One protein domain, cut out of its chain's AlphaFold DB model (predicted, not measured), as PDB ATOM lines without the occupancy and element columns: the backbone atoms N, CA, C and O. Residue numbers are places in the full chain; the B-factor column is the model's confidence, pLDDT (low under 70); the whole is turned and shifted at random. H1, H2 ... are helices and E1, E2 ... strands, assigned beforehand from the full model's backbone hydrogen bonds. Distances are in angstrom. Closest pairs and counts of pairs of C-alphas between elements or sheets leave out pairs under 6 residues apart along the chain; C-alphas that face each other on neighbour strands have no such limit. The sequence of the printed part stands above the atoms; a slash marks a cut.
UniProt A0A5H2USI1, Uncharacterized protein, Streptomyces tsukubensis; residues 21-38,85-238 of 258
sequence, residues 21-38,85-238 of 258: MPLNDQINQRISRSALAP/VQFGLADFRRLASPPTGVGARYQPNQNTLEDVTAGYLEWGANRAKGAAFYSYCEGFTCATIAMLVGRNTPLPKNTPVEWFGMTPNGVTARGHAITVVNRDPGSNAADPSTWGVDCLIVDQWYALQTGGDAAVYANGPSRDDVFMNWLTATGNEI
ATOM      1  N   MET A  21     127.145 102.484 167.954       71.62
ATOM      2  CA  MET A  21     126.252 103.017 166.925       71.62
ATOM      3  C   MET A  21     126.116 102.033 165.748       71.62
ATOM      4  O   MET A  21     127.080 101.324 165.443       71.62
ATOM      5  N   PRO A  22     124.967 101.999 165.047       80.00
ATOM      6  CA  PRO A  22     124.842 101.320 163.758       80.00
ATOM      7  C   PRO A  22     125.949 101.729 162.769       80.00
ATOM      8  O   PRO A  22     126.425 102.865 162.783       80.00
ATOM      9  N   LEU A  23     126.389 100.805 161.906       79.12
ATOM     10  CA  LEU A  23     127.545 101.020 161.020       79.12
ATOM     11  C   LEU A  23     127.349 102.202 160.054       79.12
ATOM     12  O   LEU A  23     128.279 102.979 159.836       79.12
ATOM     13  N   ASN A  24     126.143 102.363 159.504       79.31
ATOM     14  CA  ASN A  24     125.775 103.507 158.667       79.31
ATOM     15  C   ASN A  24     125.943 104.834 159.434       79.31
ATOM     16  O   ASN A  24     126.539 105.770 158.904       79.31
ATOM     17  N   ASP A  25     125.537 104.888 160.705       79.06
ATOM     18  CA  ASP A  25     125.661 106.086 161.541       79.06
ATOM     19  C   ASP A  25     127.124 106.391 161.880       79.06
ATOM     20  O   ASP A  25     127.527 107.554 161.896       79.06
ATOM     21  N   GLN A  26     127.954 105.365 162.099       78.31
ATOM     22  CA  GLN A  26     129.398 105.546 162.285       78.31
ATOM     23  C   GLN A  26     130.059 106.140 161.031       78.31
ATOM     24  O   GLN A  26     130.897 107.042 161.133       78.31
ATOM     25  N   ILE A  27     129.676 105.660 159.842       79.88
ATOM     26  CA  ILE A  27     130.176 106.181 158.563       79.88
ATOM     27  C   ILE A  27     129.700 107.621 158.350       79.88
ATOM     28  O   ILE A  27     130.530 108.496 158.091       79.88
ATOM     29  N   ASN A  28     128.406 107.891 158.537       78.50
ATOM     30  CA  ASN A  28     127.827 109.232 158.440       78.50
ATOM     31  C   ASN A  28     128.504 110.198 159.417       78.50
ATOM     32  O   ASN A  28     128.928 111.286 159.027       78.50
ATOM     33  N   GLN A  29     128.711 109.782 160.669       76.25
ATOM     34  CA  GLN A  29     129.395 110.597 161.665       76.25
ATOM     35  C   GLN A  29     130.842 110.885 161.250       76.25
ATOM     36  O   GLN A  29     131.299 112.026 161.343       76.25
ATOM     37  N   ARG A  30     131.574 109.887 160.750       74.94
ATOM     38  CA  ARG A  30     132.946 110.080 160.276       74.94
ATOM     39  C   ARG A  30     133.016 111.064 159.109       74.94
ATOM     40  O   ARG A  30     133.879 111.941 159.121       74.94
ATOM     41  N   ILE A  31     132.108 110.956 158.142       75.31
ATOM     42  CA  ILE A  31     132.022 111.894 157.015       75.31
ATOM     43  C   ILE A  31     131.652 113.297 157.514       75.31
ATOM     44  O   ILE A  31     132.316 114.264 157.144       75.31
ATOM     45  N   SER A  32     130.706 113.409 158.451       69.69
ATOM     46  CA  SER A  32     130.269 114.680 159.054       69.69
ATOM     47  C   SER A  32     131.340 115.408 159.886       69.69
ATOM     48  O   SER A  32     131.204 116.593 160.182       69.69
ATOM     49  N   ARG A  33     132.413 114.716 160.281       67.12
ATOM     50  CA  ARG A  33     133.563 115.311 160.981       67.12
ATOM     51  C   ARG A  33     134.701 115.695 160.042       67.12
ATOM     52  O   ARG A  33     135.644 116.357 160.463       67.12
ATOM     53  N   SER A  34     134.644 115.245 158.794       63.25
ATOM     54  CA  SER A  34     135.618 115.620 157.776       63.25
ATOM     55  C   SER A  34     135.257 116.962 157.150       63.25
ATOM     56  O   SER A  34     134.149 117.473 157.312       63.25
ATOM     57  N   ALA A  35     136.162 117.503 156.343       58.12
ATOM     58  CA  ALA A  35     135.868 118.701 155.565       58.12
ATOM     59  C   ALA A  35     134.867 118.470 154.404       58.12
ATOM     60  O   ALA A  35     134.581 119.390 153.640       58.12
ATOM     61  N   LEU A  36     134.325 117.248 154.286       57.38
ATOM     62  CA  LEU A  36     133.247 116.871 153.368       57.38
ATOM     63  C   LEU A  36     131.844 117.070 153.980       57.38
ATOM     64  O   LEU A  36     130.847 116.840 153.297       57.38
ATOM     65  N   ALA A  37     131.758 117.456 155.259       58.69
ATOM     66  CA  ALA A  37     130.518 117.529 156.023       58.69
ATOM     67  C   ALA A  37     129.563 118.672 155.603       58.69
ATOM     68  O   ALA A  37     130.028 119.784 155.351       58.69
ATOM     69  N   PRO A  38     128.231 118.458 155.643       49.50
ATOM     70  CA  PRO A  38     127.220 119.450 155.246       49.50
ATOM     71  C   PRO A  38     127.005 120.650 156.188       49.50
ATOM     72  O   PRO A  38     126.097 121.443 155.953       49.50
ATOM     73  N   VAL A  85     144.549 111.101 158.262       36.94
ATOM     74  CA  VAL A  85     144.346 109.786 157.630       36.94
ATOM     75  C   VAL A  85     145.728 109.150 157.440       36.94
ATOM     76  O   VAL A  85     146.565 109.688 156.712       36.94
ATOM     77  N   GLN A  86     145.983 108.053 158.153       36.78
ATOM     78  CA  GLN A  86     147.206 107.256 158.060       36.78
ATOM     79  C   GLN A  86     146.901 105.934 157.352       36.78
ATOM     80  O   GLN A  86     145.885 105.298 157.645       36.78
ATOM     81  N   PHE A  87     147.805 105.510 156.470       34.59
ATOM     82  CA  PHE A  87     147.742 104.231 155.765       34.59
ATOM     83  C   PHE A  87     148.905 103.329 156.195       34.59
ATOM     84  O   PHE A  87     149.999 103.793 156.513       34.59
ATOM     85  N   GLY A  88     148.676 102.023 156.229       34.12
ATOM     86  CA  GLY A  88     149.699 100.983 156.213       34.12
ATOM     87  C   GLY A  88     149.528 100.069 155.000       34.12
ATOM     88  O   GLY A  88     148.480 100.060 154.364       34.12
ATOM     89  N   LEU A  89     150.544  99.253 154.703       34.69
ATOM     90  CA  LEU A  89     150.555  98.379 153.519       34.69
ATOM     91  C   LEU A  89     149.348  97.413 153.448       34.69
ATOM     92  O   LEU A  89     148.905  97.017 152.374       34.69
ATOM     93  N   ALA A  90     148.803  97.025 154.606       42.78
ATOM     94  CA  ALA A  90     147.624  96.165 154.706       42.78
ATOM     95  C   ALA A  90     146.304  96.893 154.387       42.78
ATOM     96  O   ALA A  90     145.339  96.236 154.003       42.78
ATOM     97  N   ASP A  91     146.263  98.223 154.506       43.44
ATOM     98  CA  ASP A  91     145.062  99.032 154.272       43.44
ATOM     99  C   ASP A  91     144.757  99.163 152.770       43.44
ATOM    100  O   ASP A  91     143.593  99.216 152.380       43.44
ATOM    101  N   PHE A  92     145.784  99.083 151.912       46.19
ATOM    102  CA  PHE A  92     145.627  99.024 150.451       46.19
ATOM    103  C   PHE A  92     144.845  97.787 149.987       46.19
ATOM    104  O   PHE A  92     144.183  97.829 148.955       46.19
ATOM    105  N   ARG A  93     144.853  96.698 150.774       48.06
ATOM    106  CA  ARG A  93     144.164  95.436 150.441       48.06
ATOM    107  C   ARG A  93     142.641  95.513 150.575       48.06
ATOM    108  O   ARG A  93     141.959  94.601 150.118       48.06
ATOM    109  N   ARG A  94     142.110  96.565 151.214       50.84
ATOM    110  CA  ARG A  94     140.661  96.794 151.352       50.84
ATOM    111  C   ARG A  94     140.025  97.374 150.089       50.84
ATOM    112  O   ARG A  94     138.814  97.247 149.936       50.84
ATOM    113  N   LEU A  95     140.817  97.991 149.204       50.19
ATOM    114  CA  LEU A  95     140.321  98.508 147.934       50.19
ATOM    115  C   LEU A  95     140.261  97.374 146.911       50.19
ATOM    116  O   LEU A  95     141.285  96.933 146.395       50.19
ATOM    117  N   ALA A  96     139.053  96.904 146.613       50.78
ATOM    118  CA  ALA A  96     138.854  95.814 145.662       50.78
ATOM    119  C   ALA A  96     138.881  96.284 144.192       50.78
ATOM    120  O   ALA A  96     139.074  95.467 143.293       50.78
ATOM    121  N   SER A  97     138.722  97.586 143.923       53.94
ATOM    122  CA  SER A  97     138.861  98.174 142.580       53.94
ATOM    123  C   SER A  97     139.159  99.682 142.661       53.94
ATOM    124  O   SER A  97     138.294 100.423 143.131       53.94
ATOM    125  N   PRO A  98     140.341 100.170 142.232       50.12
ATOM    126  CA  PRO A  98     140.586 101.602 142.052       50.12
ATOM    127  C   PRO A  98     139.879 102.136 140.790       50.12
ATOM    128  O   PRO A  98     139.619 101.362 139.868       50.12
ATOM    129  N   PRO A  99     139.582 103.446 140.705       52.31
ATOM    130  CA  PRO A  99     138.957 104.039 139.522       52.31
ATOM    131  C   PRO A  99     139.872 104.103 138.299       52.31
ATOM    132  O   PRO A  99     141.090 104.250 138.394       52.31
ATOM    133  N   THR A 100     139.243 104.124 137.126       46.50
ATOM    134  CA  THR A 100     139.848 104.581 135.871       46.50
ATOM    135  C   THR A 100     139.573 106.070 135.695       46.50
ATOM    136  O   THR A 100     138.414 106.452 135.566       46.50
ATOM    137  N   GLY A 101     140.617 106.903 135.634       46.81
ATOM    138  CA  GLY A 101     140.468 108.301 135.202       46.81
ATOM    139  C   GLY A 101     140.852 109.392 136.200       46.81
ATOM    140  O   GLY A 101     140.529 110.545 135.930       46.81
ATOM    141  N   VAL A 102     141.595 109.071 137.270       45.03
ATOM    142  CA  VAL A 102     142.093 110.021 138.291       45.03
ATOM    143  C   VAL A 102     143.139 110.979 137.707       45.03
ATOM    144  O   VAL A 102     144.333 110.931 138.006       45.03
ATOM    145  N   GLY A 103     142.682 111.855 136.819       39.34
ATOM    146  CA  GLY A 103     143.478 112.800 136.063       39.34
ATOM    147  C   GLY A 103     144.506 112.144 135.140       39.34
ATOM    148  O   GLY A 103     144.989 111.033 135.330       39.34
ATOM    149  N   ALA A 104     144.956 112.907 134.154       35.62
ATOM    150  CA  ALA A 104     146.071 112.560 133.276       35.62
ATOM    151  C   ALA A 104     147.427 112.306 133.996       35.62
ATOM    152  O   ALA A 104     148.459 112.254 133.335       35.62
ATOM    153  N   ARG A 105     147.454 112.186 135.335       40.88
ATOM    154  CA  ARG A 105     148.654 112.030 136.172       40.88
ATOM    155  C   ARG A 105     148.952 110.590 136.591       40.88
ATOM    156  O   ARG A 105     150.078 110.328 136.993       40.88
ATOM    157  N   TYR A 106     148.005 109.663 136.453       44.22
ATOM    158  CA  TYR A 106     148.217 108.252 136.790       44.22
ATOM    159  C   TYR A 106     147.813 107.374 135.613       44.22
ATOM    160  O   TYR A 106     146.761 106.742 135.590       44.22
ATOM    161  N   GLN A 107     148.658 107.402 134.584       42.59
ATOM    162  CA  GLN A 107     148.489 106.586 133.391       42.59
ATOM    163  C   GLN A 107     148.761 105.104 133.733       42.59
ATOM    164  O   GLN A 107     149.861 104.786 134.195       42.59
ATOM    165  N   PRO A 108     147.797 104.184 133.519       43.06
ATOM    166  CA  PRO A 108     147.927 102.757 133.863       43.06
ATOM    167  C   PRO A 108     149.027 102.027 133.070       43.06
ATOM    168  O   PRO A 108     149.423 100.918 133.400       43.06
ATOM    169  N   ASN A 109     149.542 102.666 132.026       46.25
ATOM    170  CA  ASN A 109     150.605 102.218 131.138       46.25
ATOM    171  C   ASN A 109     152.021 102.605 131.622       46.25
ATOM    172  O   ASN A 109     152.990 102.264 130.949       46.25
ATOM    173  N   GLN A 110     152.160 103.301 132.760       50.59
ATOM    174  CA  GLN A 110     153.464 103.704 133.317       50.59
ATOM    175  C   GLN A 110     153.659 103.376 134.805       50.59
ATOM    176  O   GLN A 110     154.791 103.412 135.277       50.59
ATOM    177  N   ASN A 111     152.593 103.036 135.533       57.22
ATOM    178  CA  ASN A 111     152.612 102.831 136.982       57.22
ATOM    179  C   ASN A 111     152.056 101.450 137.344       57.22
ATOM    180  O   ASN A 111     151.176 100.939 136.648       57.22
ATOM    181  N   THR A 112     152.532 100.853 138.439       63.50
ATOM    182  CA  THR A 112     151.948  99.600 138.938       63.50
ATOM    183  C   THR A 112     150.562  99.847 139.544       63.50
ATOM    184  O   THR A 112     150.195 100.975 139.876       63.50
ATOM    185  N   LEU A 113     149.776  98.782 139.729       58.84
ATOM    186  CA  LEU A 113     148.493  98.857 140.436       58.84
ATOM    187  C   LEU A 113     148.642  99.435 141.851       58.84
ATOM    188  O   LEU A 113     147.803 100.215 142.306       58.84
ATOM    189  N   GLU A 114     149.706  99.043 142.544       61.81
ATOM    190  CA  GLU A 114     149.997  99.523 143.888       61.81
ATOM    191  C   GLU A 114     150.257 101.032 143.878       61.81
ATOM    192  O   GLU A 114     149.672 101.746 144.688       61.81
ATOM    193  N   ASP A 115     151.002 101.536 142.890       59.91
ATOM    194  CA  ASP A 115     151.280 102.969 142.737       59.91
ATOM    195  C   ASP A 115     150.016 103.781 142.419       59.91
ATOM    196  O   ASP A 115     149.793 104.846 142.995       59.91
ATOM    197  N   VAL A 116     149.157 103.276 141.526       58.59
ATOM    198  CA  VAL A 116     147.879 103.930 141.185       58.59
ATOM    199  C   VAL A 116     146.950 103.958 142.399       58.59
ATOM    200  O   VAL A 116     146.327 104.980 142.686       58.59
ATOM    201  N   THR A 117     146.889 102.857 143.146       64.38
ATOM    202  CA  THR A 117     146.073 102.745 144.361       64.38
ATOM    203  C   THR A 117     146.596 103.657 145.466       64.38
ATOM    204  O   THR A 117     145.822 104.403 146.063       64.38
ATOM    205  N   ALA A 118     147.904 103.650 145.717       65.25
ATOM    206  CA  ALA A 118     148.534 104.504 146.714       65.25
ATOM    207  C   ALA A 118     148.345 105.987 146.377       65.25
ATOM    208  O   ALA A 118     147.909 106.749 147.241       65.25
ATOM    209  N   GLY A 119     148.565 106.376 145.118       64.19
ATOM    210  CA  GLY A 119     148.329 107.739 144.644       64.19
ATOM    211  C   GLY A 119     146.867 108.168 144.792       64.19
ATOM    212  O   GLY A 119     146.598 109.279 145.246       64.19
ATOM    213  N   TYR A 120     145.912 107.281 144.489       68.06
ATOM    214  CA  TYR A 120     144.488 107.556 144.687       68.06
ATOM    215  C   TYR A 120     144.134 107.769 146.161       68.06
ATOM    216  O   TYR A 120     143.491 108.758 146.512       68.06
ATOM    217  N   LEU A 121     144.581 106.874 147.044       71.06
ATOM    218  CA  LEU A 121     144.296 106.979 148.473       71.06
ATOM    219  C   LEU A 121     144.979 108.188 149.113       71.06
ATOM    220  O   LEU A 121     144.376 108.852 149.954       71.06
ATOM    221  N   GLU A 122     146.200 108.520 148.697       70.06
ATOM    222  CA  GLU A 122     146.886 109.738 149.124       70.06
ATOM    223  C   GLU A 122     146.132 110.991 148.654       70.06
ATOM    224  O   GLU A 122     145.881 111.907 149.443       70.06
ATOM    225  N   TRP A 123     145.696 111.012 147.392       68.00
ATOM    226  CA  TRP A 123     144.921 112.109 146.813       68.00
ATOM    227  C   TRP A 123     143.584 112.333 147.540       68.00
ATOM    228  O   TRP A 123     143.209 113.488 147.782       68.00
ATOM    229  N   GLY A 124     142.901 111.253 147.933       71.50
ATOM    230  CA  GLY A 124     141.683 111.282 148.745       71.50
ATOM    231  C   GLY A 124     141.936 111.679 150.199       71.50
ATOM    232  O   GLY A 124     141.238 112.537 150.739       71.50
ATOM    233  N   ALA A 125     142.979 111.141 150.835       70.56
ATOM    234  CA  ALA A 125     143.346 111.489 152.208       70.56
ATOM    235  C   ALA A 125     143.710 112.963 152.362       70.56
ATOM    236  O   ALA A 125     143.335 113.583 153.354       70.56
ATOM    237  N   ASN A 126     144.409 113.537 151.383       66.62
ATOM    238  CA  ASN A 126     144.733 114.960 151.386       66.62
ATOM    239  C   ASN A 126     143.483 115.848 151.281       66.62
ATOM    240  O   ASN A 126     143.513 116.974 151.758       66.62
ATOM    241  N   ARG A 127     142.374 115.342 150.725       67.44
ATOM    242  CA  ARG A 127     141.070 116.039 150.687       67.44
ATOM    243  C   ARG A 127     140.250 115.841 151.953       67.44
ATOM    244  O   ARG A 127     139.528 116.742 152.359       67.44
ATOM    245  N   ALA A 128     140.378 114.682 152.593       65.19
ATOM    246  CA  ALA A 128     139.779 114.433 153.899       65.19
ATOM    247  C   ALA A 128     140.437 115.280 155.012       65.19
ATOM    248  O   ALA A 128     139.809 115.556 156.036       65.19
ATOM    249  N   LYS A 129     141.690 115.712 154.801       60.50
ATOM    250  CA  LYS A 129     142.450 116.596 155.691       60.50
ATOM    251  C   LYS A 129     142.094 118.062 155.445       60.50
ATOM    252  O   LYS A 129     142.647 118.723 154.579       60.50
ATOM    253  N   GLY A 130     141.201 118.569 156.279       52.69
ATOM    254  CA  GLY A 130     141.251 119.945 156.747       52.69
ATOM    255  C   GLY A 130     141.297 121.091 155.726       52.69
ATOM    256  O   GLY A 130     142.175 121.945 155.798       52.69
ATOM    257  N   ALA A 131     140.308 121.173 154.839       50.00
ATOM    258  CA  ALA A 131     139.880 122.404 154.160       50.00
ATOM    259  C   ALA A 131     138.596 122.125 153.372       50.00
ATOM    260  O   ALA A 131     138.349 120.983 152.993       50.00
ATOM    261  N   ALA A 132     137.799 123.160 153.088       56.12
ATOM    262  CA  ALA A 132     136.619 123.027 152.236       56.12
ATOM    263  C   ALA A 132     136.972 122.357 150.895       56.12
ATOM    264  O   ALA A 132     137.951 122.719 150.236       56.12
ATOM    265  N   PHE A 133     136.167 121.373 150.503       59.66
ATOM    266  CA  PHE A 133     136.408 120.541 149.334       59.66
ATOM    267  C   PHE A 133     135.446 120.889 148.187       59.66
ATOM    268  O   PHE A 133     134.230 120.912 148.365       59.66
ATOM    269  N   TYR A 134     135.998 121.139 146.995       60.16
ATOM    270  CA  TYR A 134     135.253 121.321 145.744       60.16
ATOM    271  C   TYR A 134     135.517 120.124 144.834       60.16
ATOM    272  O   TYR A 134     136.671 119.882 144.457       60.16
ATOM    273  N   SER A 135     134.472 119.393 144.438       64.06
ATOM    274  CA  SER A 135     134.609 118.348 143.421       64.06
ATOM    275  C   SER A 135     133.279 117.862 142.847       64.06
ATOM    276  O   SER A 135     132.205 118.349 143.189       64.06
ATOM    277  N   TYR A 136     133.390 116.887 141.953       69.81
ATOM    278  CA  TYR A 136     132.296 116.065 141.452       69.81
ATOM    279  C   TYR A 136     132.288 114.723 142.196       69.81
ATOM    280  O   TYR A 136     133.179 114.451 143.006       69.81
ATOM    281  N   CYS A 137     131.305 113.878 141.903       74.12
ATOM    282  CA  CYS A 137     131.124 112.560 142.510       74.12
ATOM    283  C   CYS A 137     132.409 111.721 142.615       74.12
ATOM    284  O   CYS A 137     132.661 111.128 143.663       74.12
ATOM    285  N   GLU A 138     133.281 111.735 141.601       75.06
ATOM    286  CA  GLU A 138     134.556 110.999 141.616       75.06
ATOM    287  C   GLU A 138     135.477 111.427 142.771       75.06
ATOM    288  O   GLU A 138     136.050 110.587 143.468       75.06
ATOM    289  N   GLY A 139     135.607 112.735 143.007       73.25
ATOM    290  CA  GLY A 139     136.480 113.251 144.055       73.25
ATOM    291  C   GLY A 139     135.931 112.998 145.459       73.25
ATOM    292  O   GLY A 139     136.713 112.705 146.362       73.25
ATOM    293  N   PHE A 140     134.605 113.061 145.639       78.25
ATOM    294  CA  PHE A 140     133.965 112.657 146.898       78.25
ATOM    295  C   PHE A 140     134.150 111.171 147.153       78.25
ATOM    296  O   PHE A 140     134.582 110.792 148.235       78.25
ATOM    297  N   THR A 141     133.906 110.342 146.140       82.12
ATOM    298  CA  THR A 141     134.113 108.893 146.212       82.12
ATOM    299  C   THR A 141     135.554 108.568 146.600       82.12
ATOM    300  O   THR A 141     135.787 107.753 147.488       82.12
ATOM    301  N   CYS A 142     136.535 109.275 146.036       77.62
ATOM    302  CA  CYS A 142     137.937 109.109 146.409       77.62
ATOM    303  C   CYS A 142     138.220 109.419 147.877       77.62
ATOM    304  O   CYS A 142     138.842 108.617 148.580       77.62
ATOM    305  N   ALA A 143     137.768 110.581 148.348       78.44
ATOM    306  CA  ALA A 143     137.978 110.984 149.729       78.44
ATOM    307  C   ALA A 143     137.269 110.022 150.701       78.44
ATOM    308  O   ALA A 143     137.871 109.597 151.687       78.44
ATOM    309  N   THR A 144     136.044 109.600 150.375       85.38
ATOM    310  CA  THR A 144     135.283 108.590 151.119       85.38
ATOM    311  C   THR A 144     136.034 107.265 151.195       85.38
ATOM    312  O   THR A 144     136.259 106.757 152.294       85.38
ATOM    313  N   ILE A 145     136.500 106.724 150.064       84.62
ATOM    314  CA  ILE A 145     137.285 105.482 150.029       84.62
ATOM    315  C   ILE A 145     138.529 105.615 150.909       84.62
ATOM    316  O   ILE A 145     138.747 104.772 151.775       84.62
ATOM    317  N   ALA A 146     139.306 106.693 150.763       77.19
ATOM    318  CA  ALA A 146     140.489 106.952 151.585       77.19
ATOM    319  C   ALA A 146     140.173 106.961 153.091       77.19
ATOM    320  O   ALA A 146     140.920 106.399 153.898       77.19
ATOM    321  N   MET A 147     139.041 107.551 153.480       78.75
ATOM    322  CA  MET A 147     138.583 107.574 154.868       78.75
ATOM    323  C   MET A 147     138.134 106.202 155.382       78.75
ATOM    324  O   MET A 147     138.331 105.930 156.572       78.75
ATOM    325  N   LEU A 148     137.529 105.373 154.526       83.38
ATOM    326  CA  LEU A 148     137.000 104.049 154.863       83.38
ATOM    327  C   LEU A 148     138.061 102.944 154.844       83.38
ATOM    328  O   LEU A 148     137.912 101.957 155.558       83.38
ATOM    329  N   VAL A 149     139.140 103.085 154.078       79.19
ATOM    330  CA  VAL A 149     140.226 102.088 154.075       79.19
ATOM    331  C   VAL A 149     141.326 102.397 155.091       79.19
ATOM    332  O   VAL A 149     141.994 101.470 155.546       79.19
ATOM    333  N   GLY A 150     141.500 103.669 155.473       72.12
ATOM    334  CA  GLY A 150     142.544 104.105 156.406       72.12
ATOM    335  C   GLY A 150     142.442 103.488 157.809       72.12
ATOM    336  O   GLY A 150     141.409 102.948 158.204       72.12
ATOM    337  N   ARG A 151     143.516 103.609 158.603       65.88
ATOM    338  CA  ARG A 151     143.673 102.904 159.896       65.88
ATOM    339  C   ARG A 151     142.532 103.102 160.894       65.88
ATOM    340  O   ARG A 151     142.144 102.153 161.561       65.88
ATOM    341  N   ASN A 152     141.967 104.306 160.959       67.94
ATOM    342  CA  ASN A 152     140.891 104.638 161.899       67.94
ATOM    343  C   ASN A 152     139.501 104.334 161.323       67.94
ATOM    344  O   ASN A 152     138.552 105.050 161.629       67.94
ATOM    345  N   THR A 153     139.391 103.391 160.389       78.00
ATOM    346  CA  THR A 153     138.123 103.062 159.738       78.00
ATOM    347  C   THR A 153     137.077 102.559 160.741       78.00
ATOM    348  O   THR A 153     137.440 101.837 161.669       78.00
ATOM    349  N   PRO A 154     135.786 102.902 160.560       75.50
ATOM    350  CA  PRO A 154     134.697 102.286 161.313       75.50
ATOM    351  C   PRO A 154     134.374 100.872 160.799       75.50
ATOM    352  O   PRO A 154     133.558 100.169 161.384       75.50
ATOM    353  N   LEU A 155     134.978 100.452 159.682       78.75
ATOM    354  CA  LEU A 155     134.688  99.167 159.070       78.75
ATOM    355  C   LEU A 155     135.380  98.020 159.821       78.75
ATOM    356  O   LEU A 155     136.565  98.138 160.171       78.75
ATOM    357  N   PRO A 156     134.701  96.870 159.985       79.88
ATOM    358  CA  PRO A 156     135.341  95.653 160.452       79.88
ATOM    359  C   PRO A 156     136.594  95.285 159.643       79.88
ATOM    360  O   PRO A 156     136.857  95.730 158.516       79.88
ATOM    361  N   LYS A 157     137.432  94.442 160.246       74.38
ATOM    362  CA  LYS A 157     138.629  93.942 159.569       74.38
ATOM    363  C   LYS A 157     138.220  93.189 158.296       74.38
ATOM    364  O   LYS A 157     137.308  92.375 158.327       74.38
ATOM    365  N   ASN A 158     138.949  93.430 157.206       74.38
ATOM    366  CA  ASN A 158     138.740  92.817 155.887       74.38
ATOM    367  C   ASN A 158     137.412  93.156 155.183       74.38
ATOM    368  O   ASN A 158     137.140  92.560 154.146       74.38
ATOM    369  N   THR A 159     136.612  94.104 155.681       80.94
ATOM    370  CA  THR A 159     135.433  94.574 154.941       80.94
ATOM    371  C   THR A 159     135.863  95.181 153.599       80.94
ATOM    372  O   THR A 159     136.698  96.095 153.603       80.94
ATOM    373  N   PRO A 160     135.337  94.686 152.462       81.62
ATOM    374  CA  PRO A 160     135.718  95.185 151.149       81.62
ATOM    375  C   PRO A 160     135.088  96.553 150.881       81.62
ATOM    376  O   PRO A 160     133.936  96.804 151.247       81.62
ATOM    377  N   VAL A 161     135.858  97.419 150.222       83.50
ATOM    378  CA  VAL A 161     135.418  98.722 149.720       83.50
ATOM    379  C   VAL A 161     135.715  98.779 148.224       83.50
ATOM    380  O   VAL A 161     136.837  98.521 147.783       83.50
ATOM    381  N   GLU A 162     134.703  99.104 147.435       82.88
ATOM    382  CA  GLU A 162     134.743  99.119 145.979       82.88
ATOM    383  C   GLU A 162     134.409 100.516 145.446       82.88
ATOM    384  O   GLU A 162     133.517 101.197 145.955       82.88
ATOM    385  N   TRP A 163     135.114 100.931 144.394       83.50
ATOM    386  CA  TRP A 163     134.719 102.071 143.572       83.50
ATOM    387  C   TRP A 163     133.813 101.593 142.441       83.50
ATOM    388  O   TRP A 163     134.167 100.651 141.725       83.50
ATOM    389  N   PHE A 164     132.667 102.243 142.266       80.69
ATOM    390  CA  PHE A 164     131.728 101.958 141.187       80.69
ATOM    391  C   PHE A 164     131.519 103.218 140.353       80.69
ATOM    392  O   PHE A 164     131.165 104.271 140.884       80.69
ATOM    393  N   GLY A 165     131.734 103.094 139.045       76.50
ATOM    394  CA  GLY A 165     131.381 104.101 138.058       76.50
ATOM    395  C   GLY A 165     130.060 103.741 137.403       76.50
ATOM    396  O   GLY A 165     129.724 102.572 137.243       76.50
ATOM    397  N   MET A 166     129.305 104.747 137.005       74.00
ATOM    398  CA  MET A 166     128.005 104.571 136.381       74.00
ATOM    399  C   MET A 166     127.876 105.486 135.186       74.00
ATOM    400  O   MET A 166     128.313 106.628 135.255       74.00
ATOM    401  N   THR A 167     127.220 105.040 134.127       70.69
ATOM    402  CA  THR A 167     126.848 105.888 132.991       70.69
ATOM    403  C   THR A 167     125.348 105.793 132.754       70.69
ATOM    404  O   THR A 167     124.838 104.774 132.289       70.69
ATOM    405  N   PRO A 168     124.601 106.860 133.048       65.75
ATOM    406  CA  PRO A 168     123.194 106.909 132.740       65.75
ATOM    407  C   PRO A 168     122.956 106.812 131.241       65.75
ATOM    408  O   PRO A 168     123.541 107.572 130.466       65.75
ATOM    409  N   ASN A 169     122.094 105.886 130.832       66.44
ATOM    410  CA  ASN A 169     121.782 105.613 129.423       66.44
ATOM    411  C   ASN A 169     123.026 105.388 128.535       66.44
ATOM    412  O   ASN A 169     123.038 105.816 127.381       66.44
ATOM    413  N   GLY A 170     124.097 104.797 129.078       63.91
ATOM    414  CA  GLY A 170     125.367 104.599 128.364       63.91
ATOM    415  C   GLY A 170     126.118 105.898 128.015       63.91
ATOM    416  O   GLY A 170     127.083 105.881 127.252       63.91
ATOM    417  N   VAL A 171     125.703 107.052 128.556       56.38
ATOM    418  CA  VAL A 171     126.301 108.359 128.245       56.38
ATOM    419  C   VAL A 171     127.444 108.674 129.213       56.38
ATOM    420  O   VAL A 171     127.235 109.105 130.346       56.38
ATOM    421  N   THR A 172     128.684 108.538 128.739       56.12
ATOM    422  CA  THR A 172     129.912 108.762 129.532       56.12
ATOM    423  C   THR A 172     130.082 110.195 130.044       56.12
ATOM    424  O   THR A 172     130.608 110.398 131.134       56.12
ATOM    425  N   ALA A 173     129.590 111.202 129.313       51.12
ATOM    426  CA  ALA A 173     129.677 112.616 129.709       51.12
ATOM    427  C   ALA A 173     128.812 112.982 130.932       51.12
ATOM    428  O   ALA A 173     128.900 114.096 131.445       51.12
ATOM    429  N   ARG A 174     127.949 112.062 131.371       57.97
ATOM    430  CA  ARG A 174     127.046 112.213 132.509       57.97
ATOM    431  C   ARG A 174     127.202 111.035 133.464       57.97
ATOM    432  O   ARG A 174     126.209 110.607 134.027       57.97
ATOM    433  N   GLY A 175     128.410 110.505 133.646       69.88
ATOM    434  CA  GLY A 175     128.635 109.383 134.554       69.88
ATOM    435  C   GLY A 175     128.739 109.765 136.035       69.88
ATOM    436  O   GLY A 175     129.263 110.830 136.350       69.88
ATOM    437  N   HIS A 176     128.272 108.894 136.931       79.88
ATOM    438  CA  HIS A 176     128.320 109.058 138.389       79.88
ATOM    439  C   HIS A 176     129.320 108.097 139.036       79.88
ATOM    440  O   HIS A 176     129.665 107.077 138.448       79.88
ATOM    441  N   ALA A 177     129.788 108.412 140.239       80.25
ATOM    442  CA  ALA A 177     130.698 107.559 140.992       80.25
ATOM    443  C   ALA A 177     130.203 107.403 142.427       80.25
ATOM    444  O   ALA A 177     129.838 108.393 143.061       80.25
ATOM    445  N   ILE A 178     130.224 106.166 142.916       86.50
ATOM    446  CA  ILE A 178     129.789 105.797 144.264       86.50
ATOM    447  C   ILE A 178     130.831 104.901 144.932       86.50
ATOM    448  O   ILE A 178     131.612 104.212 144.268       86.50
ATOM    449  N   THR A 179     130.822 104.888 146.264       90.12
ATOM    450  CA  THR A 179     131.566 103.896 147.048       90.12
ATOM    451  C   THR A 179     130.616 102.782 147.462       90.12
ATOM    452  O   THR A 179     129.551 103.068 147.998       90.12
ATOM    453  N   VAL A 180     130.997 101.524 147.266       89.75
ATOM    454  CA  VAL A 180     130.227 100.359 147.720       89.75
ATOM    455  C   VAL A 180     131.017  99.633 148.802       89.75
ATOM    456  O   VAL A 180     132.220  99.416 148.664       89.75
ATOM    457  N   VAL A 181     130.361  99.275 149.900       90.19
ATOM    458  CA  VAL A 181     130.978  98.635 151.065       90.19
ATOM    459  C   VAL A 181     130.267  97.322 151.347       90.19
ATOM    460  O   VAL A 181     129.044  97.286 151.439       90.19
ATOM    461  N   ASN A 182     131.048  96.259 151.549       89.06
ATOM    462  CA  ASN A 182     130.549  94.944 151.963       89.06
ATOM    463  C   ASN A 182     129.509  94.314 151.015       89.06
ATOM    464  O   ASN A 182     128.591  93.627 151.457       89.06
ATOM    465  N   ARG A 183     129.653  94.537 149.706       89.44
ATOM    466  CA  ARG A 183     128.847  93.847 148.698       89.44
ATOM    467  C   ARG A 183     129.137  92.346 148.720       89.44
ATOM    468  O   ARG A 183     130.299  91.941 148.778       89.44
ATOM    469  N   ASP A 184     128.094  91.529 148.606       85.56
ATOM    470  CA  ASP A 184     128.227  90.077 148.485       85.56
ATOM    471  C   ASP A 184     129.109  89.725 147.259       85.56
ATOM    472  O   ASP A 184     128.769  90.121 146.134       85.56
ATOM    473  N   PRO A 185     130.243  89.010 147.422       77.69
ATOM    474  CA  PRO A 185     131.182  88.725 146.336       77.69
ATOM    475  C   PRO A 185     130.570  88.027 145.113       77.69
ATOM    476  O   PRO A 185     131.066  88.210 144.000       77.69
ATOM    477  N   GLY A 186     129.503  87.243 145.305       79.00
ATOM    478  CA  GLY A 186     128.795  86.534 144.230       79.00
ATOM    479  C   GLY A 186     127.706  87.351 143.530       79.00
ATOM    480  O   GLY A 186     127.107  86.868 142.570       79.00
ATOM    481  N   SER A 187     127.434  88.568 143.998       84.50
ATOM    482  CA  SER A 187     126.328  89.383 143.497       84.50
ATOM    483  C   SER A 187     126.602  89.994 142.124       84.50
ATOM    484  O   SER A 187     127.749  90.214 141.717       84.50
ATOM    485  N   ASN A 188     125.525  90.302 141.402       84.31
ATOM    486  CA  ASN A 188     125.605  90.966 140.113       84.31
ATOM    487  C   ASN A 188     125.921  92.451 140.326       84.31
ATOM    488  O   ASN A 188     125.100  93.203 140.838       84.31
ATOM    489  N   ALA A 189     127.094  92.896 139.874       77.50
ATOM    490  CA  ALA A 189     127.520  94.289 139.996       77.50
ATOM    491  C   ALA A 189     126.601  95.292 139.273       77.50
ATOM    492  O   ALA A 189     126.644  96.464 139.604       77.50
ATOM    493  N   ALA A 190     125.774  94.870 138.315       77.19
ATOM    494  CA  ALA A 190     124.786  95.739 137.672       77.19
ATOM    495  C   ALA A 190     123.416  95.731 138.376       77.19
ATOM    496  O   ALA A 190     122.546  96.517 138.015       77.19
ATOM    497  N   ASP A 191     123.213  94.851 139.362       83.00
ATOM    498  CA  ASP A 191     121.943  94.686 140.069       83.00
ATOM    499  C   ASP A 191     122.125  94.817 141.595       83.00
ATOM    500  O   ASP A 191     122.367  93.824 142.294       83.00
ATOM    501  N   PRO A 192     121.979  96.044 142.121       85.62
ATOM    502  CA  PRO A 192     122.038  96.365 143.541       85.62
ATOM    503  C   PRO A 192     121.110  95.557 144.445       85.62
ATOM    504  O   PRO A 192     121.414  95.386 145.625       85.62
ATOM    505  N   SER A 193     120.006  95.012 143.919       85.00
ATOM    506  CA  SER A 193     119.109  94.167 144.716       85.00
ATOM    507  C   SER A 193     119.783  92.864 145.165       85.00
ATOM    508  O   SER A 193     119.425  92.294 146.198       85.00
ATOM    509  N   THR A 194     120.816  92.433 144.434       87.88
ATOM    510  CA  THR A 194     121.586  91.217 144.719       87.88
ATOM    511  C   THR A 194     122.773  91.448 145.650       87.88
ATOM    512  O   THR A 194     123.415  90.483 146.047       87.88
ATOM    513  N   TRP A 195     123.089  92.694 146.018       88.69
ATOM    514  CA  TRP A 195     124.343  93.041 146.705       88.69
ATOM    515  C   TRP A 195     124.423  92.618 148.175       88.69
ATOM    516  O   TRP A 195     125.486  92.743 148.779       88.69
ATOM    517  N   GLY A 196     123.337  92.084 148.730       87.06
ATOM    518  CA  GLY A 196     123.251  91.647 150.119       87.06
ATOM    519  C   GLY A 196     122.694  92.726 151.046       87.06
ATOM    520  O   GLY A 196     122.740  93.921 150.752       87.06
ATOM    521  N   VAL A 197     122.139  92.288 152.178       86.19
ATOM    522  CA  VAL A 197     121.430  93.169 153.124       86.19
ATOM    523  C   VAL A 197     122.354  94.072 153.936       86.19
ATOM    524  O   VAL A 197     121.950  95.151 154.356       86.19
ATOM    525  N   ASP A 198     123.611  93.661 154.092       84.44
ATOM    526  CA  ASP A 198     124.649  94.417 154.796       84.44
ATOM    527  C   ASP A 198     125.498  95.283 153.849       84.44
ATOM    528  O   ASP A 198     126.523  95.831 154.260       84.44
ATOM    529  N   CYS A 199     125.105  95.385 152.573       90.06
ATOM    530  CA  CYS A 199     125.787  96.224 151.599       90.06
ATOM    531  C   CYS A 199     125.378  97.687 151.779       90.06
ATOM    532  O   CYS A 199     124.193  98.031 151.724       90.06
ATOM    533  N   LEU A 200     126.378  98.550 151.951       91.75
ATOM    534  CA  LEU A 200     126.202  99.994 152.038       91.75
ATOM    535  C   LEU A 200     126.710 100.660 150.765       91.75
ATOM    536  O   LEU A 200     127.806 100.367 150.284       91.75
ATOM    537  N   ILE A 201     125.941 101.617 150.268       91.38
ATOM    538  CA  ILE A 201     126.397 102.590 149.289       91.38
ATOM    539  C   ILE A 201     126.733 103.861 150.057       91.38
ATOM    540  O   ILE A 201     125.910 104.368 150.817       91.38
ATOM    541  N   VAL A 202     127.956 104.354 149.882       91.00
ATOM    542  CA  VAL A 202     128.431 105.586 150.501       91.00
ATOM    543  C   VAL A 202     128.673 106.632 149.421       91.00
ATOM    544  O   VAL A 202     129.619 106.541 148.632       91.00
ATOM    545  N   ASP A 203     127.809 107.638 149.400       87.25
ATOM    546  CA  ASP A 203     127.787 108.703 148.414       87.25
ATOM    547  C   ASP A 203     127.493 110.061 149.061       87.25
ATOM    548  O   ASP A 203     126.361 110.535 149.165       87.25
ATOM    549  N   GLN A 204     128.574 110.725 149.469       81.44
ATOM    550  CA  GLN A 204     128.497 112.070 150.028       81.44
ATOM    551  C   GLN A 204     128.041 113.106 148.990       81.44
ATOM    552  O   GLN A 204     127.436 114.110 149.353       81.44
ATOM    553  N   TRP A 205     128.329 112.893 147.703       78.25
ATOM    554  CA  TRP A 205     127.943 113.840 146.659       78.25
ATOM    555  C   TRP A 205     126.421 113.837 146.464       78.25
ATOM    556  O   TRP A 205     125.822 114.909 146.357       78.25
ATOM    557  N   TYR A 206     125.800 112.655 146.496       79.44
ATOM    558  CA  TYR A 206     124.348 112.477 146.532       79.44
ATOM    559  C   TYR A 206     123.726 113.069 147.801       79.44
ATOM    560  O   TYR A 206     122.829 113.904 147.703       79.44
ATOM    561  N   ALA A 207     124.239 112.711 148.980       78.44
ATOM    562  CA  ALA A 207     123.689 113.164 150.259       78.44
ATOM    563  C   ALA A 207     123.645 114.690 150.386       78.44
ATOM    564  O   ALA A 207     122.667 115.264 150.859       78.44
ATOM    565  N   LEU A 208     124.679 115.373 149.887       74.12
ATOM    566  CA  LEU A 208     124.720 116.835 149.853       74.12
ATOM    567  C   LEU A 208     123.696 117.453 148.899       74.12
ATOM    568  O   LEU A 208     123.278 118.589 149.114       74.12
ATOM    569  N   GLN A 209     123.297 116.736 147.850       70.25
ATOM    570  CA  GLN A 209     122.235 117.187 146.958       70.25
ATOM    571  C   GLN A 209     120.864 116.957 147.547       70.25
ATOM    572  O   GLN A 209     120.008 117.813 147.392       70.25
ATOM    573  N   THR A 210     120.630 115.835 148.207       71.56
ATOM    574  CA  THR A 210     119.289 115.491 148.690       71.56
ATOM    575  C   THR A 210     119.025 115.961 150.116       71.56
ATOM    576  O   THR A 210     117.879 115.951 150.556       71.56
ATOM    577  N   GLY A 211     120.062 116.399 150.840       71.69
ATOM    578  CA  GLY A 211     119.987 116.658 152.279       71.69
ATOM    579  C   GLY A 211     119.834 115.376 153.107       71.69
ATOM    580  O   GLY A 211     119.444 115.460 154.270       71.69
ATOM    581  N   GLY A 212     120.094 114.214 152.497       73.94
ATOM    582  CA  GLY A 212     119.989 112.894 153.113       73.94
ATOM    583  C   GLY A 212     121.297 112.397 153.727       73.94
ATOM    584  O   GLY A 212     122.262 113.146 153.899       73.94
ATOM    585  N   ASP A 213     121.323 111.105 154.045       82.19
ATOM    586  CA  ASP A 213     122.491 110.427 154.604       82.19
ATOM    587  C   ASP A 213     123.499 110.020 153.523       82.19
ATOM    588  O   ASP A 213     123.137 109.634 152.412       82.19
ATOM    589  N   ALA A 214     124.786 110.069 153.874       83.62
ATOM    590  CA  ALA A 214     125.881 109.680 152.989       83.62
ATOM    591  C   ALA A 214     125.960 108.170 152.796       83.62
ATOM    592  O   ALA A 214     126.294 107.714 151.710       83.62
ATOM    593  N   ALA A 215     125.697 107.400 153.850       87.75
ATOM    594  CA  ALA A 215     125.674 105.948 153.827       87.75
ATOM    595  C   ALA A 215     124.232 105.439 153.862       87.75
ATOM    596  O   ALA A 215     123.525 105.645 154.850       87.75
ATOM    597  N   VAL A 216     123.834 104.724 152.812       87.50
ATOM    598  CA  VAL A 216     122.512 104.100 152.674       87.50
ATOM    599  C   VAL A 216     122.662 102.613 152.382       87.50
ATOM    600  O   VAL A 216     123.604 102.189 151.713       87.50
ATOM    601  N   TYR A 217     121.739 101.793 152.879       85.38
ATOM    602  CA  TYR A 217     121.741 100.363 152.578       85.38
ATOM    603  C   TYR A 217     121.224 100.106 151.160       85.38
ATOM    604  O   TYR A 217     120.182 100.631 150.767       85.38
ATOM    605  N   ALA A 218     121.919  99.247 150.410       86.00
ATOM    606  CA  ALA A 218     121.474  98.826 149.082       86.00
ATOM    607  C   ALA A 218     120.165  98.016 149.163       86.00
ATOM    608  O   ALA A 218     119.258  98.192 148.348       86.00
ATOM    609  N   ASN A 219     120.054  97.153 150.178       82.62
ATOM    610  CA  ASN A 219     118.886  96.314 150.422       82.62
ATOM    611  C   ASN A 219     118.651  96.131 151.935       82.62
ATOM    612  O   ASN A 219     118.888  95.059 152.481       82.62
ATOM    613  N   GLY A 220     118.249  97.190 152.643       75.50
ATOM    614  CA  GLY A 220     118.154  97.143 154.104       75.50
ATOM    615  C   GLY A 220     117.419  98.327 154.740       75.50
ATOM    616  O   GLY A 220     116.757  99.097 154.039       75.50
ATOM    617  N   PRO A 221     117.505  98.466 156.076       66.94
ATOM    618  CA  PRO A 221     116.931  99.596 156.803       66.94
ATOM    619  C   PRO A 221     117.430 100.923 156.226       66.94
ATOM    620  O   PRO A 221     118.598 101.037 155.877       66.94
ATOM    621  N   SER A 222     116.559 101.923 156.103       74.25
ATOM    622  CA  SER A 222     116.926 103.234 155.535       74.25
ATOM    623  C   SER A 222     117.442 103.183 154.084       74.25
ATOM    624  O   SER A 222     118.184 104.071 153.663       74.25
ATOM    625  N   ARG A 223     117.059 102.156 153.305       84.38
ATOM    626  CA  ARG A 223     117.215 102.151 151.841       84.38
ATOM    627  C   ARG A 223     116.523 103.378 151.250       84.38
ATOM    628  O   ARG A 223     115.354 103.628 151.538       84.38
ATOM    629  N   ASP A 224     117.229 104.100 150.389       85.44
ATOM    630  CA  ASP A 224     116.659 105.216 149.638       85.44
ATOM    631  C   ASP A 224     116.115 104.720 148.293       85.44
ATOM    632  O   ASP A 224     116.863 104.495 147.342       85.44
ATOM    633  N   ASP A 225     114.802 104.509 148.203       85.50
ATOM    634  CA  ASP A 225     114.174 103.982 146.987       85.50
ATOM    635  C   ASP A 225     114.330 104.911 145.778       85.50
ATOM    636  O   ASP A 225     114.394 104.425 144.650       85.50
ATOM    637  N   VAL A 226     114.414 106.230 145.976       82.94
ATOM    638  CA  VAL A 226     114.598 107.181 144.870       82.94
ATOM    639  C   VAL A 226     115.989 107.005 144.281       82.94
ATOM    640  O   VAL A 226     116.132 106.840 143.068       82.94
ATOM    641  N   PHE A 227     117.006 106.973 145.141       83.88
ATOM    642  CA  PHE A 227     118.380 106.731 144.734       83.88
ATOM    643  C   PHE A 227     118.547 105.352 144.104       83.88
ATOM    644  O   PHE A 227     119.163 105.240 143.049       83.88
ATOM    645  N   MET A 228     117.952 104.312 144.689       86.12
ATOM    646  CA  MET A 228     118.057 102.950 144.171       86.12
ATOM    647  C   MET A 228     117.327 102.777 142.839       86.12
ATOM    648  O   MET A 228     117.865 102.136 141.943       86.12
ATOM    649  N   ASN A 229     116.146 103.373 142.666       84.12
ATOM    650  CA  ASN A 229     115.439 103.346 141.385       84.12
ATOM    651  C   ASN A 229     116.207 104.106 140.306       84.12
ATOM    652  O   ASN A 229     116.253 103.654 139.165       84.12
ATOM    653  N   TRP A 230     116.831 105.233 140.663       82.19
ATOM    654  CA  TRP A 230     117.756 105.912 139.767       82.19
ATOM    655  C   TRP A 230     118.940 104.999 139.436       82.19
ATOM    656  O   TRP A 230     119.242 104.815 138.264       82.19
ATOM    657  N   LEU A 231     119.551 104.352 140.430       79.62
ATOM    658  CA  LEU A 231     120.700 103.459 140.272       79.62
ATOM    659  C   LEU A 231     120.411 102.316 139.284       79.62
ATOM    660  O   LEU A 231     121.259 101.992 138.455       79.62
ATOM    661  N   THR A 232     119.204 101.749 139.346       78.75
ATOM    662  CA  THR A 232     118.766 100.596 138.544       78.75
ATOM    663  C   THR A 232     117.909 100.956 137.334       78.75
ATOM    664  O   THR A 232     117.326 100.064 136.715       78.75
ATOM    665  N   ALA A 233     117.771 102.241 137.004       75.31
ATOM    666  CA  ALA A 233     116.960 102.669 135.873       75.31
ATOM    667  C   ALA A 233     117.492 102.078 134.557       75.31
ATOM    668  O   ALA A 233     118.701 102.037 134.312       75.31
ATOM    669  N   THR A 234     116.573 101.638 133.691       62.50
ATOM    670  CA  THR A 234     116.900 101.088 132.371       62.50
ATOM    671  C   THR A 234     117.785 102.055 131.592       62.50
ATOM    672  O   THR A 234     117.377 103.180 131.319       62.50
ATOM    673  N   GLY A 235     118.973 101.583 131.212       60.50
ATOM    674  CA  GLY A 235     119.974 102.343 130.468       60.50
ATOM    675  C   GLY A 235     121.185 102.753 131.305       60.50
ATOM    676  O   GLY A 235     122.233 103.039 130.733       60.50
ATOM    677  N   ASN A 236     121.100 102.734 132.635       66.75
ATOM    678  CA  ASN A 236     122.272 102.962 133.470       66.75
ATOM    679  C   ASN A 236     123.206 101.750 133.405       66.75
ATOM    680  O   ASN A 236     122.817 100.637 133.753       66.75
ATOM    681  N   GLU A 237     124.446 101.961 132.972       67.88
ATOM    682  CA  GLU A 237     125.471 100.922 132.988       67.88
ATOM    683  C   GLU A 237     126.375 101.144 134.193       67.88
ATOM    684  O   GLU A 237     126.973 102.208 134.360       67.88
ATOM    685  N   ILE A 238     126.461 100.135 135.058       68.25
ATOM    686  CA  ILE A 238     127.418 100.128 136.158       68.25
ATOM    687  C   ILE A 238     128.718  99.532 135.632       68.25
ATOM    688  O   ILE A 238     128.804  98.345 135.309       68.25
TER     689      ILE A 238
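What this domain is: This is residues 21 to 38 and 85 to 238 of the 258 residues of an uncharacterized protein of Streptomyces tsukubensis (UniProt A0A5H2USI1). A five-stranded sheet with a large twist runs through the domain; helix H4 lies along E2 and E3 over one face, and H3 crosses H4 on the side away from the sheet. H1 lies along the edge strand E5, H5 sits beside the strands on the same face as H4, and H6, near the end of the printed part, only grazes the sheet. The printed part has 172 residues with six named helices and five named strands, in the order H1 H2 E1 H3 H4 E2 E3 E4 H5 E5 H6; the sheet is mixed, in the order E1 E2 E3 E4 E5. The class is mixed, helices and strands, although under half of the residues are in named elements. The whole is compact and rounded, with a radius of gyration of the C-alphas of 15.1 A and spans of 38 by 37 by 33 A.

Where its parts are: The longest strand, E2, covers residues 161 to 167 and is 20.1 A long, from C-alpha 161 at (135.418, 98.722, 149.720). E3, residues 176 to 181, is 16.6 A long. The short strands are E1, residues 95 to 97, E4, residues 200 to 202, and E5, residues 215 to 217. The longest helix, H3, covers residues 113 to 128 and is 22.4 A long, and H4, residues 137 to 149, is 18.1 A long. H1, residues 23 to 32, is 14.1 A long and begins at C-alpha 23 at (127.545, 101.020, 161.020). H2 covers residues 91 to 94, and H5 covers residues 204 to 210. H6, residues 225 to 231, ends at C-alpha 231 at (120.700, 103.459, 140.272).

How they stand to each other: From edge strand E1 to edge strand E5 the strands' lines turn by 111 degrees. E1 and E2 are parallel, with N 96 and O 161 3.0 A apart, within hydrogen-bond range. E2, E3 and E4 form a meander, each strand the antiparallel neighbour of the one before, made of the hairpins E2 and E3, and E3 and E4. Within hydrogen-bond range are N 164 and O 178 at 3.0 A, and N 181 and O 200 at 2.8 A. E4 and E5 are antiparallel, with N 201 and O 216 at 2.8 A. E1, H3 H4 and E2 make a strand-helix-strand unit, two parallel neighbour strands with helices between, and its crossover is left-handed. H4 is on the sheet at a height of 8.2 A, over E3 and only just over E2, with 3 C-alphas; on the local plane it stands at 8 degrees to E3, along the strands. H1 and H4 on one face of the sheet make two layers. H1 lies over E5, and their closest C-alphas, those of Asn 24 and Ala 215, are 5.4 A apart. H4 is the hub. It touches H3 about perpendicular, at 82 degrees, with the closest C-alphas, those of Gly 124 and Ala 143, 3.8 A apart. It touches H5 at a steep tilt of 54 degrees, opposite ways, with Cys 137 and Trp 205 closest, C-alphas 5.4 A apart. With its residue 149 alone it only just touches H2, with 3 pairs of C-alphas within 8 A, those of Asp 91 and Val 149 closest at 5.7 A. H3 and H6 are apart. Every O i to N i+4 pair is within hydrogen-bond range in H1, H4, H5 and H6; H3 has 11 of 12, and H2 is too short for such a pair.

The domain as a whole: The two C-alphas farthest apart, those of Gln 110 and Pro 221, are 43.6 A apart. Residues 39 to 84 are not printed, and C-alphas 38 and 85 stand 19.8 A apart across the cut. The links E1 to H3, H4 to E2 and E3 to E4 are long. The mean pLDDT of the printed part is 70.3; 71 residues are under 70, among them residues 85 to 120 and 126 to 136.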